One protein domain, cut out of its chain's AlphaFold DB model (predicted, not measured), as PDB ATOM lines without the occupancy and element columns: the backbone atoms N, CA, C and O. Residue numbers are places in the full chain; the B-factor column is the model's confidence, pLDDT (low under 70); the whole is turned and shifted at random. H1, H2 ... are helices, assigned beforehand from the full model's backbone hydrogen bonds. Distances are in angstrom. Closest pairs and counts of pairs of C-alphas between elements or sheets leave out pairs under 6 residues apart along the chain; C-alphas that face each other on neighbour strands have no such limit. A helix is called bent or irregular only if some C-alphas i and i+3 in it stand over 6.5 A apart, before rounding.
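AT A GLANCE: This is residues 8 to 66 of the 95 residues of an uncharacterized protein of Prosthecobacter fusiformis (UniProt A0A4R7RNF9). Three helices follow one another in an open, drawn-out chain: H1 and H2 meet near their ends as an L, and H3 sits beyond a short link at the far end of H2, packed on neither of them. The length comes from H2, the link and H3 following on from one another, and residues 34 to 49, which take in the later part of H2, stick out from the L. The printed part has 59 residues with three named helices, in the order H1, H2, H3, and no named strand; the class is all helix. The whole is extended, with a radius of gyration of the C-alphas of 18.8 A and spans of 54 by 22 by 17 A.

HOW THE PARTS SIT: H1, residues 10 to 21, touches H2, residues 27 to 43, with 8 pairs of C-alphas within 8 A. The closest C-alphas of the two are those of Thr 20 and Pro 27, 5.9 A apart. A part of each helix alone touches the other: H1 touches H2 with residues 16 to 20 alone, and H2 touches H1 with residues 27 to 31 alone. Their lines are about perpendicular, at 81 degrees, and their centres are 15.5 A apart. H3, residues 52 to 65, is apart from H2 and apart from H1. In H1, H2 and H3 every pair of backbone O of residue i and N of residue i+4 is within hydrogen-bond range.

IN THESE COORDINATES: H1 begins with C-alpha 10 at (-18.648, -37.728, 32.913) and measures 17.0 A from its first to its last C-alpha, Asp 10 to Ser 21. H2, the longest helix with 17 residues, runs from Pro 27, C-alpha at (-21.595, -25.031, 30.096), to Glu 43, over 24.3 A. H3 runs from Pro 52 to Asp 65 over 20.1 A and ends with C-alpha 65 at (-10.386, -46.978, -12.530). No helix is bent.

THE WHOLE: The two C-alphas farthest apart are those of Glu 25 and Lys 66, at 55.6 A, and the first and last printed C-alphas, Leu 8 and Lys 66, are 47.3 A apart. The printed part runs from residue 8 to residue 66 with no cut. The link from H1 to H2 is tight, with 5 residues between them, and the link from H2 to H3 is short, with 8. Residues 34 to 49, 51 to 57 and 59 to 66 stand free. The mean pLDDT of the printed part is 79.2, and the model's confidence is low, under 70, at residues 44 to 51, between H2 and H3.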
ATOM      1  N   LEU A   8     -24.484 -35.956  28.873       83.38
ATOM      2  CA  LEU A   8     -23.071 -36.025  28.522       83.38
ATOM      3  C   LEU A   8     -22.351 -37.038  29.429       83.38
ATOM      4  O   LEU A   8     -22.603 -37.048  30.632       83.38
ATOM      5  N   PRO A   9     -21.447 -37.870  28.882       91.06
ATOM      6  CA  PRO A   9     -20.519 -38.678  29.670       91.06
ATOM      7  C   PRO A   9     -19.712 -37.838  30.672       91.06
ATOM      8  O   PRO A   9     -19.335 -36.704  30.365       91.06
ATOM      9  N   ASP A  10     -19.369 -38.417  31.826       86.62
ATOM     10  CA  ASP A  10     -18.648 -37.728  32.913       86.62
ATOM     11  C   ASP A  10     -17.298 -37.131  32.469       86.62
ATOM     12  O   ASP A  10     -16.925 -36.020  32.870       86.62
ATOM     13  N   ASP A  11     -16.591 -37.821  31.572       88.62
ATOM     14  CA  ASP A  11     -15.329 -37.347  30.993       88.62
ATOM     15  C   ASP A  11     -15.526 -36.054  30.184       88.62
ATOM     16  O   ASP A  11     -14.721 -35.118  30.260       88.62
ATOM     17  N   LEU A  12     -16.635 -35.966  29.441       86.75
ATOM     18  CA  LEU A  12     -16.989 -34.782  28.662       86.75
ATOM     19  C   LEU A  12     -17.516 -33.662  29.557       86.75
ATOM     20  O   LEU A  12     -17.164 -32.508  29.332       86.75
ATOM     21  N   MET A  13     -18.268 -33.978  30.613       85.25
ATOM     22  CA  MET A  13     -18.687 -32.983  31.607       85.25
ATOM     23  C   MET A  13     -17.488 -32.323  32.293       85.25
ATOM     24  O   MET A  13     -17.453 -31.102  32.451       85.25
ATOM     25  N   THR A  14     -16.466 -33.107  32.637       87.62
ATOM     26  CA  THR A  14     -15.210 -32.584  33.196       87.62
ATOM     27  C   THR A  14     -14.528 -31.625  32.220       87.62
ATOM     28  O   THR A  14     -14.065 -30.548  32.604       87.62
ATOM     29  N   PHE A  15     -14.498 -31.988  30.938       86.75
ATOM     30  CA  PHE A  15     -13.921 -31.159  29.889       86.75
ATOM     31  C   PHE A  15     -14.698 -29.853  29.663       86.75
ATOM     32  O   PHE A  15     -14.084 -28.785  29.616       86.75
ATOM     33  N   VAL A  16     -16.030 -29.923  29.573       87.94
ATOM     34  CA  VAL A  16     -16.920 -28.764  29.397       87.94
ATOM     35  C   VAL A  16     -16.758 -27.784  30.558       87.94
ATOM     36  O   VAL A  16     -16.526 -26.600  30.324       87.94
ATOM     37  N   ASN A  17     -16.759 -28.284  31.797       86.44
ATOM     38  CA  ASN A  17     -16.581 -27.458  32.995       86.44
ATOM     39  C   ASN A  17     -15.217 -26.746  33.027       86.44
ATOM     40  O   ASN A  17     -15.101 -25.601  33.477       86.44
ATOM     41  N   ARG A  18     -14.164 -27.398  32.520       86.19
ATOM     42  CA  ARG A  18     -12.859 -26.750  32.359       86.19
ATOM     43  C   ARG A  18     -12.931 -25.634  31.319       86.19
ATOM     44  O   ARG A  18     -12.455 -24.536  31.581       86.19
ATOM     45  N   LYS A  19     -13.562 -25.873  30.169       84.62
ATOM     46  CA  LYS A  19     -13.676 -24.865  29.106       84.62
ATOM     47  C   LYS A  19     -14.507 -23.656  29.507       84.62
ATOM     48  O   LYS A  19     -14.124 -22.541  29.172       84.62
ATOM     49  N   THR A  20     -15.530 -23.824  30.334       84.94
ATOM     50  CA  THR A  20     -16.233 -22.682  30.934       84.94
ATOM     51  C   THR A  20     -15.338 -21.782  31.768       84.94
ATOM     52  O   THR A  20     -15.403 -20.564  31.641       84.94
ATOM     53  N   SER A  21     -14.408 -22.352  32.538       79.75
ATOM     54  CA  SER A  21     -13.461 -21.541  33.315       79.75
ATOM     55  C   SER A  21     -12.458 -20.745  32.461       79.75
ATOM     56  O   SER A  21     -11.818 -19.830  32.972       79.75
ATOM     57  N   GLU A  22     -12.343 -21.055  31.165       82.12
ATOM     58  CA  GLU A  22     -11.410 -20.425  30.219       82.12
ATOM     59  C   GLU A  22     -12.034 -19.269  29.411       82.12
ATOM     60  O   GLU A  22     -11.353 -18.690  28.566       82.12
ATOM     61  N   GLY A  23     -13.297 -18.902  29.668       73.38
ATOM     62  CA  GLY A  23     -13.924 -17.723  29.051       73.38
ATOM     63  C   GLY A  23     -15.332 -17.918  28.490       73.38
ATOM     64  O   GLY A  23     -15.841 -16.997  27.857       73.38
ATOM     65  N   TYR A  24     -15.977 -19.067  28.719       78.38
ATOM     66  CA  TYR A  24     -17.392 -19.263  28.379       78.38
ATOM     67  C   TYR A  24     -18.263 -19.086  29.625       78.38
ATOM     68  O   TYR A  24     -18.009 -19.701  30.657       78.38
ATOM     69  N   GLU A  25     -19.309 -18.263  29.531       80.69
ATOM     70  CA  GLU A  25     -20.133 -17.865  30.686       80.69
ATOM     71  C   GLU A  25     -20.870 -19.040  31.356       80.69
ATOM     72  O   GLU A  25     -21.146 -18.985  32.555       80.69
ATOM     73  N   SER A  26     -21.180 -20.105  30.607       86.62
ATOM     74  CA  SER A  26     -21.835 -21.305  31.133       86.62
ATOM     75  C   SER A  26     -21.554 -22.559  30.285       86.62
ATOM     76  O   SER A  26     -21.153 -22.433  29.119       86.62
ATOM     77  N   PRO A  27     -21.756 -23.777  30.836       85.69
ATOM     78  CA  PRO A  27     -21.595 -25.031  30.096       85.69
ATOM     79  C   PRO A  27     -22.464 -25.077  28.843       85.69
ATOM     80  O   PRO A  27     -22.028 -25.536  27.791       85.69
ATOM     81  N   GLU A  28     -23.675 -24.536  28.946       86.69
ATOM     82  CA  GLU A  28     -24.625 -24.416  27.849       86.69
ATOM     83  C   GLU A  28     -24.075 -23.513  26.745       86.69
ATOM     84  O   GLU A  28     -24.105 -23.908  25.586       86.69
ATOM     85  N   ASN A  29     -23.496 -22.356  27.086       84.81
ATOM     86  CA  ASN A  29     -22.884 -21.460  26.099       84.81
ATOM     87  C   ASN A  29     -21.699 -22.120  25.383       84.81
ATOM     88  O   ASN A  29     -21.524 -21.942  24.179       84.81
ATOM     89  N   TYR A  30     -20.906 -22.924  26.097       87.81
ATOM     90  CA  TYR A  30     -19.836 -23.691  25.466       87.81
ATOM     91  C   TYR A  30     -20.390 -24.749  24.500       87.81
ATOM     92  O   TYR A  30     -19.947 -24.828  23.355       87.81
ATOM     93  N   VAL A  31     -21.392 -25.524  24.923       87.19
ATOM     94  CA  VAL A  31     -22.026 -26.549  24.076       87.19
ATOM     95  C   VAL A  31     -22.700 -25.925  22.852       87.19
ATOM     96  O   VAL A  31     -22.551 -26.453  21.752       87.19
ATOM     97  N   LEU A  32     -23.375 -24.784  23.009       86.62
ATOM     98  CA  LEU A  32     -23.962 -24.032  21.898       86.62
ATOM     99  C   LEU A  32     -22.899 -23.597  20.891       86.62
ATOM    100  O   LEU A  32     -23.092 -23.813  19.701       86.62
ATOM    101  N   SER A  33     -21.744 -23.101  21.348       85.19
ATOM    102  CA  SER A  33     -20.660 -22.728  20.430       85.19
ATOM    103  C   SER A  33     -20.143 -23.910  19.598       85.19
ATOM    104  O   SER A  33     -19.794 -23.746  18.433       85.19
ATOM    105  N   LEU A  34     -20.132 -25.124  20.161       84.69
ATOM    106  CA  LEU A  34     -19.742 -26.327  19.421       84.69
ATOM    107  C   LEU A  34     -20.801 -26.723  18.390       84.69
ATOM    108  O   LEU A  34     -20.453 -27.136  17.287       84.69
ATOM    109  N   LEU A  35     -22.084 -26.596  18.737       85.50
ATOM    110  CA  LEU A  35     -23.183 -26.853  17.808       85.50
ATOM    111  C   LEU A  35     -23.185 -25.846  16.656       85.50
ATOM    112  O   LEU A  35     -23.358 -26.259  15.518       85.50
ATOM    113  N   GLU A  36     -22.919 -24.568  16.927       84.94
ATOM    114  CA  GLU A  36     -22.776 -23.532  15.898       84.94
ATOM    115  C   GLU A  36     -21.604 -23.825  14.954       84.94
ATOM    116  O   GLU A  36     -21.756 -23.709  13.741       84.94
ATOM    117  N   ILE A  37     -20.453 -24.262  15.481       82.19
ATOM    118  CA  ILE A  37     -19.301 -24.663  14.656       82.19
ATOM    119  C   ILE A  37     -19.648 -25.871  13.784       82.19
ATOM    120  O   ILE A  37     -19.322 -25.872  12.601       82.19
ATOM    121  N   ASN A  38     -20.305 -26.888  14.346       79.94
ATOM    122  CA  ASN A  38     -20.687 -28.083  13.594       79.94
ATOM    123  C   ASN A  38     -21.739 -27.763  12.530       79.94
ATOM    124  O   ASN A  38     -21.616 -28.223  11.404       79.94
ATOM    125  N   GLN A  39     -22.731 -26.935  12.858       81.19
ATOM    126  CA  GLN A  39     -23.738 -26.489  11.901       81.19
ATOM    127  C   GLN A  39     -23.094 -25.670  10.780       81.19
ATOM    128  O   GLN A  39     -23.367 -25.920   9.612       81.19
ATOM    129  N   TRP A  40     -22.187 -24.748  11.113       77.00
ATOM    130  CA  TRP A  40     -21.426 -24.008  10.113       77.00
ATOM    131  C   TRP A  40     -20.612 -24.957   9.225       77.00
ATOM    132  O   TRP A  40     -20.631 -24.815   8.008       77.00
ATOM    133  N   GLN A  41     -19.958 -25.968   9.800       74.12
ATOM    134  CA  GLN A  41     -19.226 -26.982   9.038       74.12
ATOM    135  C   GLN A  41     -20.126 -27.846   8.158       74.12
ATOM    136  O   GLN A  41     -19.688 -28.210   7.078       74.12
ATOM    137  N   GLU A  42     -21.341 -28.186   8.587       73.69
ATOM    138  CA  GLU A  42     -22.309 -28.943   7.785       73.69
ATOM    139  C   GLU A  42     -22.873 -28.098   6.638       73.69
ATOM    140  O   GLU A  42     -22.913 -28.553   5.498       73.69
ATOM    141  N   GLU A  43     -23.242 -26.845   6.913       72.56
ATOM    142  CA  GLU A  43     -23.709 -25.884   5.905       72.56
ATOM    143  C   GLU A  43     -22.622 -25.571   4.869       72.56
ATOM    144  O   GLU A  43     -22.922 -25.358   3.697       72.56
ATOM    145  N   HIS A  44     -21.358 -25.608   5.291       63.81
ATOM    146  CA  HIS A  44     -20.192 -25.412   4.437       63.81
ATOM    147  C   HIS A  44     -19.476 -26.739   4.151       63.81
ATOM    148  O   HIS A  44     -18.324 -26.718   3.738       63.81
ATOM    149  N   ALA A  45     -20.115 -27.902   4.338       58.44
ATOM    150  CA  ALA A  45     -19.496 -29.197   4.038       58.44
ATOM    151  C   ALA A  45     -19.379 -29.410   2.524       58.44
ATOM    152  O   ALA A  45     -18.431 -30.040   2.060       58.44
ATOM    153  N   GLU A  46     -20.299 -28.828   1.747       54.12
ATOM    154  CA  GLU A  46     -20.183 -28.736   0.286       54.12
ATOM    155  C   GLU A  46     -19.116 -27.710  -0.142       54.12
ATOM    156  O   GLU A  46     -18.496 -27.863  -1.192       54.12
ATOM    157  N   GLU A  47     -18.834 -26.715   0.706       51.06
ATOM    158  CA  GLU A  47     -17.731 -25.754   0.560       51.06
ATOM    159  C   GLU A  47     -16.484 -26.154   1.363       51.06
ATOM    160  O   GLU A  47     -15.565 -25.346   1.536       51.06
ATOM    161  N   SER A  48     -16.419 -27.397   1.858       48.69
ATOM    162  CA  SER A  48     -15.224 -27.925   2.499       48.69
ATOM    163  C   SER A  48     -14.213 -28.068   1.389       48.69
ATOM    164  O   SER A  48     -14.172 -29.120   0.756       48.69
ATOM    165  N   PHE A  49     -13.461 -26.985   1.160       50.47
ATOM    166  CA  PHE A  49     -12.272 -26.872   0.335       50.47
ATOM    167  C   PHE A  49     -11.764 -28.271   0.038       50.47
ATOM    168  O   PHE A  49     -11.090 -28.880   0.875       50.47
ATOM    169  N   ALA A  50     -12.161 -28.817  -1.113       55.34
ATOM    170  CA  ALA A  50     -11.457 -29.952  -1.646       55.34
ATOM    171  C   ALA A  50     -10.046 -29.400  -1.788       55.34
ATOM    172  O   ALA A  50      -9.804 -28.523  -2.618       55.34
ATOM    173  N   ASP A  51      -9.169 -29.768  -0.847       66.75
ATOM    174  CA  ASP A  51      -7.753 -29.467  -0.927       66.75
ATOM    175  C   ASP A  51      -7.400 -29.730  -2.392       66.75
ATOM    176  O   ASP A  51      -7.688 -30.832  -2.869       66.75
ATOM    177  N   PRO A  52      -6.905 -28.742  -3.154       72.25
ATOM    178  CA  PRO A  52      -6.659 -28.930  -4.577       72.25
ATOM    179  C   PRO A  52      -5.837 -30.198  -4.850       72.25
ATOM    180  O   PRO A  52      -5.983 -30.825  -5.895       72.25
ATOM    181  N   GLN A  53      -5.014 -30.617  -3.879       75.00
ATOM    182  CA  GLN A  53      -4.276 -31.877  -3.908       75.00
ATOM    183  C   GLN A  53      -5.171 -33.113  -3.746       75.00
ATOM    184  O   GLN A  53      -4.951 -34.116  -4.420       75.00
ATOM    185  N   ARG A  54      -6.183 -33.054  -2.877       75.62
ATOM    186  CA  ARG A  54      -7.180 -34.110  -2.688       75.62
ATOM    187  C   ARG A  54      -8.096 -34.247  -3.899       75.62
ATOM    188  O   ARG A  54      -8.312 -35.369  -4.335       75.62
ATOM    189  N   GLN A  55      -8.556 -33.137  -4.478       79.19
ATOM    190  CA  GLN A  55      -9.341 -33.180  -5.714       79.19
ATOM    191  C   GLN A  55      -8.515 -33.760  -6.869       79.19
ATOM    192  O   GLN A  55      -8.954 -34.692  -7.532       79.19
ATOM    193  N   ALA A  56      -7.270 -33.301  -7.039       81.62
ATOM    194  CA  ALA A  56      -6.371 -33.858  -8.047       81.62
ATOM    195  C   ALA A  56      -6.101 -35.357  -7.832       81.62
ATOM    196  O   ALA A  56      -5.962 -36.107  -8.796       81.62
ATOM    197  N   LEU A  57      -6.017 -35.810  -6.579       84.25
ATOM    198  CA  LEU A  57      -5.861 -37.226  -6.263       84.25
ATOM    199  C   LEU A  57      -7.116 -38.030  -6.626       84.25
ATOM    200  O   LEU A  57      -6.984 -39.104  -7.207       84.25
ATOM    201  N   GLU A  58      -8.304 -37.525  -6.295       85.12
ATOM    202  CA  GLU A  58      -9.578 -38.164  -6.642       85.12
ATOM    203  C   GLU A  58      -9.746 -38.268  -8.165       85.12
ATOM    204  O   GLU A  58     -10.012 -39.363  -8.660       85.12
ATOM    205  N   ASP A  59      -9.433 -37.207  -8.914       86.50
ATOM    206  CA  ASP A  59      -9.448 -37.211 -10.384       86.50
ATOM    207  C   ASP A  59      -8.487 -38.267 -10.967       86.50
ATOM    208  O   ASP A  59      -8.840 -39.028 -11.872       86.50
ATOM    209  N   ILE A  60      -7.261 -38.364 -10.430       85.56
ATOM    210  CA  ILE A  60      -6.271 -39.367 -10.858       85.56
ATOM    211  C   ILE A  60      -6.766 -40.791 -10.575       85.56
ATOM    212  O   ILE A  60      -6.547 -41.696 -11.388       85.56
ATOM    213  N   LEU A  61      -7.396 -41.016  -9.420       84.81
ATOM    214  CA  LEU A  61      -7.916 -42.328  -9.041       84.81
ATOM    215  C   LEU A  61      -9.119 -42.728  -9.901       84.81
ATOM    216  O   LEU A  61      -9.182 -43.877 -10.338       84.81
ATOM    217  N   GLU A  62     -10.021 -41.795 -10.202       86.75
ATOM    218  CA  GLU A  62     -11.169 -42.048 -11.073       86.75
ATOM    219  C   GLU A  62     -10.728 -42.374 -12.510       86.75
ATOM    220  O   GLU A  62     -11.210 -43.333 -13.116       86.75
ATOM    221  N   GLU A  63      -9.756 -41.632 -13.051       82.25
ATOM    222  CA  GLU A  63      -9.184 -41.916 -14.373       82.25
ATOM    223  C   GLU A  63      -8.451 -43.264 -14.414       82.25
ATOM    224  O   GLU A  63      -8.523 -43.984 -15.415       82.25
ATOM    225  N   ARG A  64      -7.784 -43.660 -13.321       76.56
ATOM    226  CA  ARG A  64      -7.165 -44.988 -13.209       76.56
ATOM    227  C   ARG A  64      -8.211 -46.101 -13.291       76.56
ATOM    228  O   ARG A  64      -7.972 -47.094 -13.978       76.56
ATOM    229  N   ASP A  65      -9.345 -45.946 -12.614       78.75
ATOM    230  CA  ASP A  65     -10.386 -46.978 -12.530       78.75
ATOM    231  C   ASP A  65     -11.127 -47.202 -13.865       78.75
ATOM    232  O   ASP A  65     -11.719 -48.261 -14.076       78.75
ATOM    233  N   LYS A  66     -11.025 -46.262 -14.815       83.00
ATOM    234  CA  LYS A  66     -11.525 -46.421 -16.197       83.00
ATOM    235  C   LYS A  66     -10.647 -47.351 -17.049       83.00
ATOM    236  O   LYS A  66     -11.087 -47.822 -18.101       83.00
TER     237      LYS A  66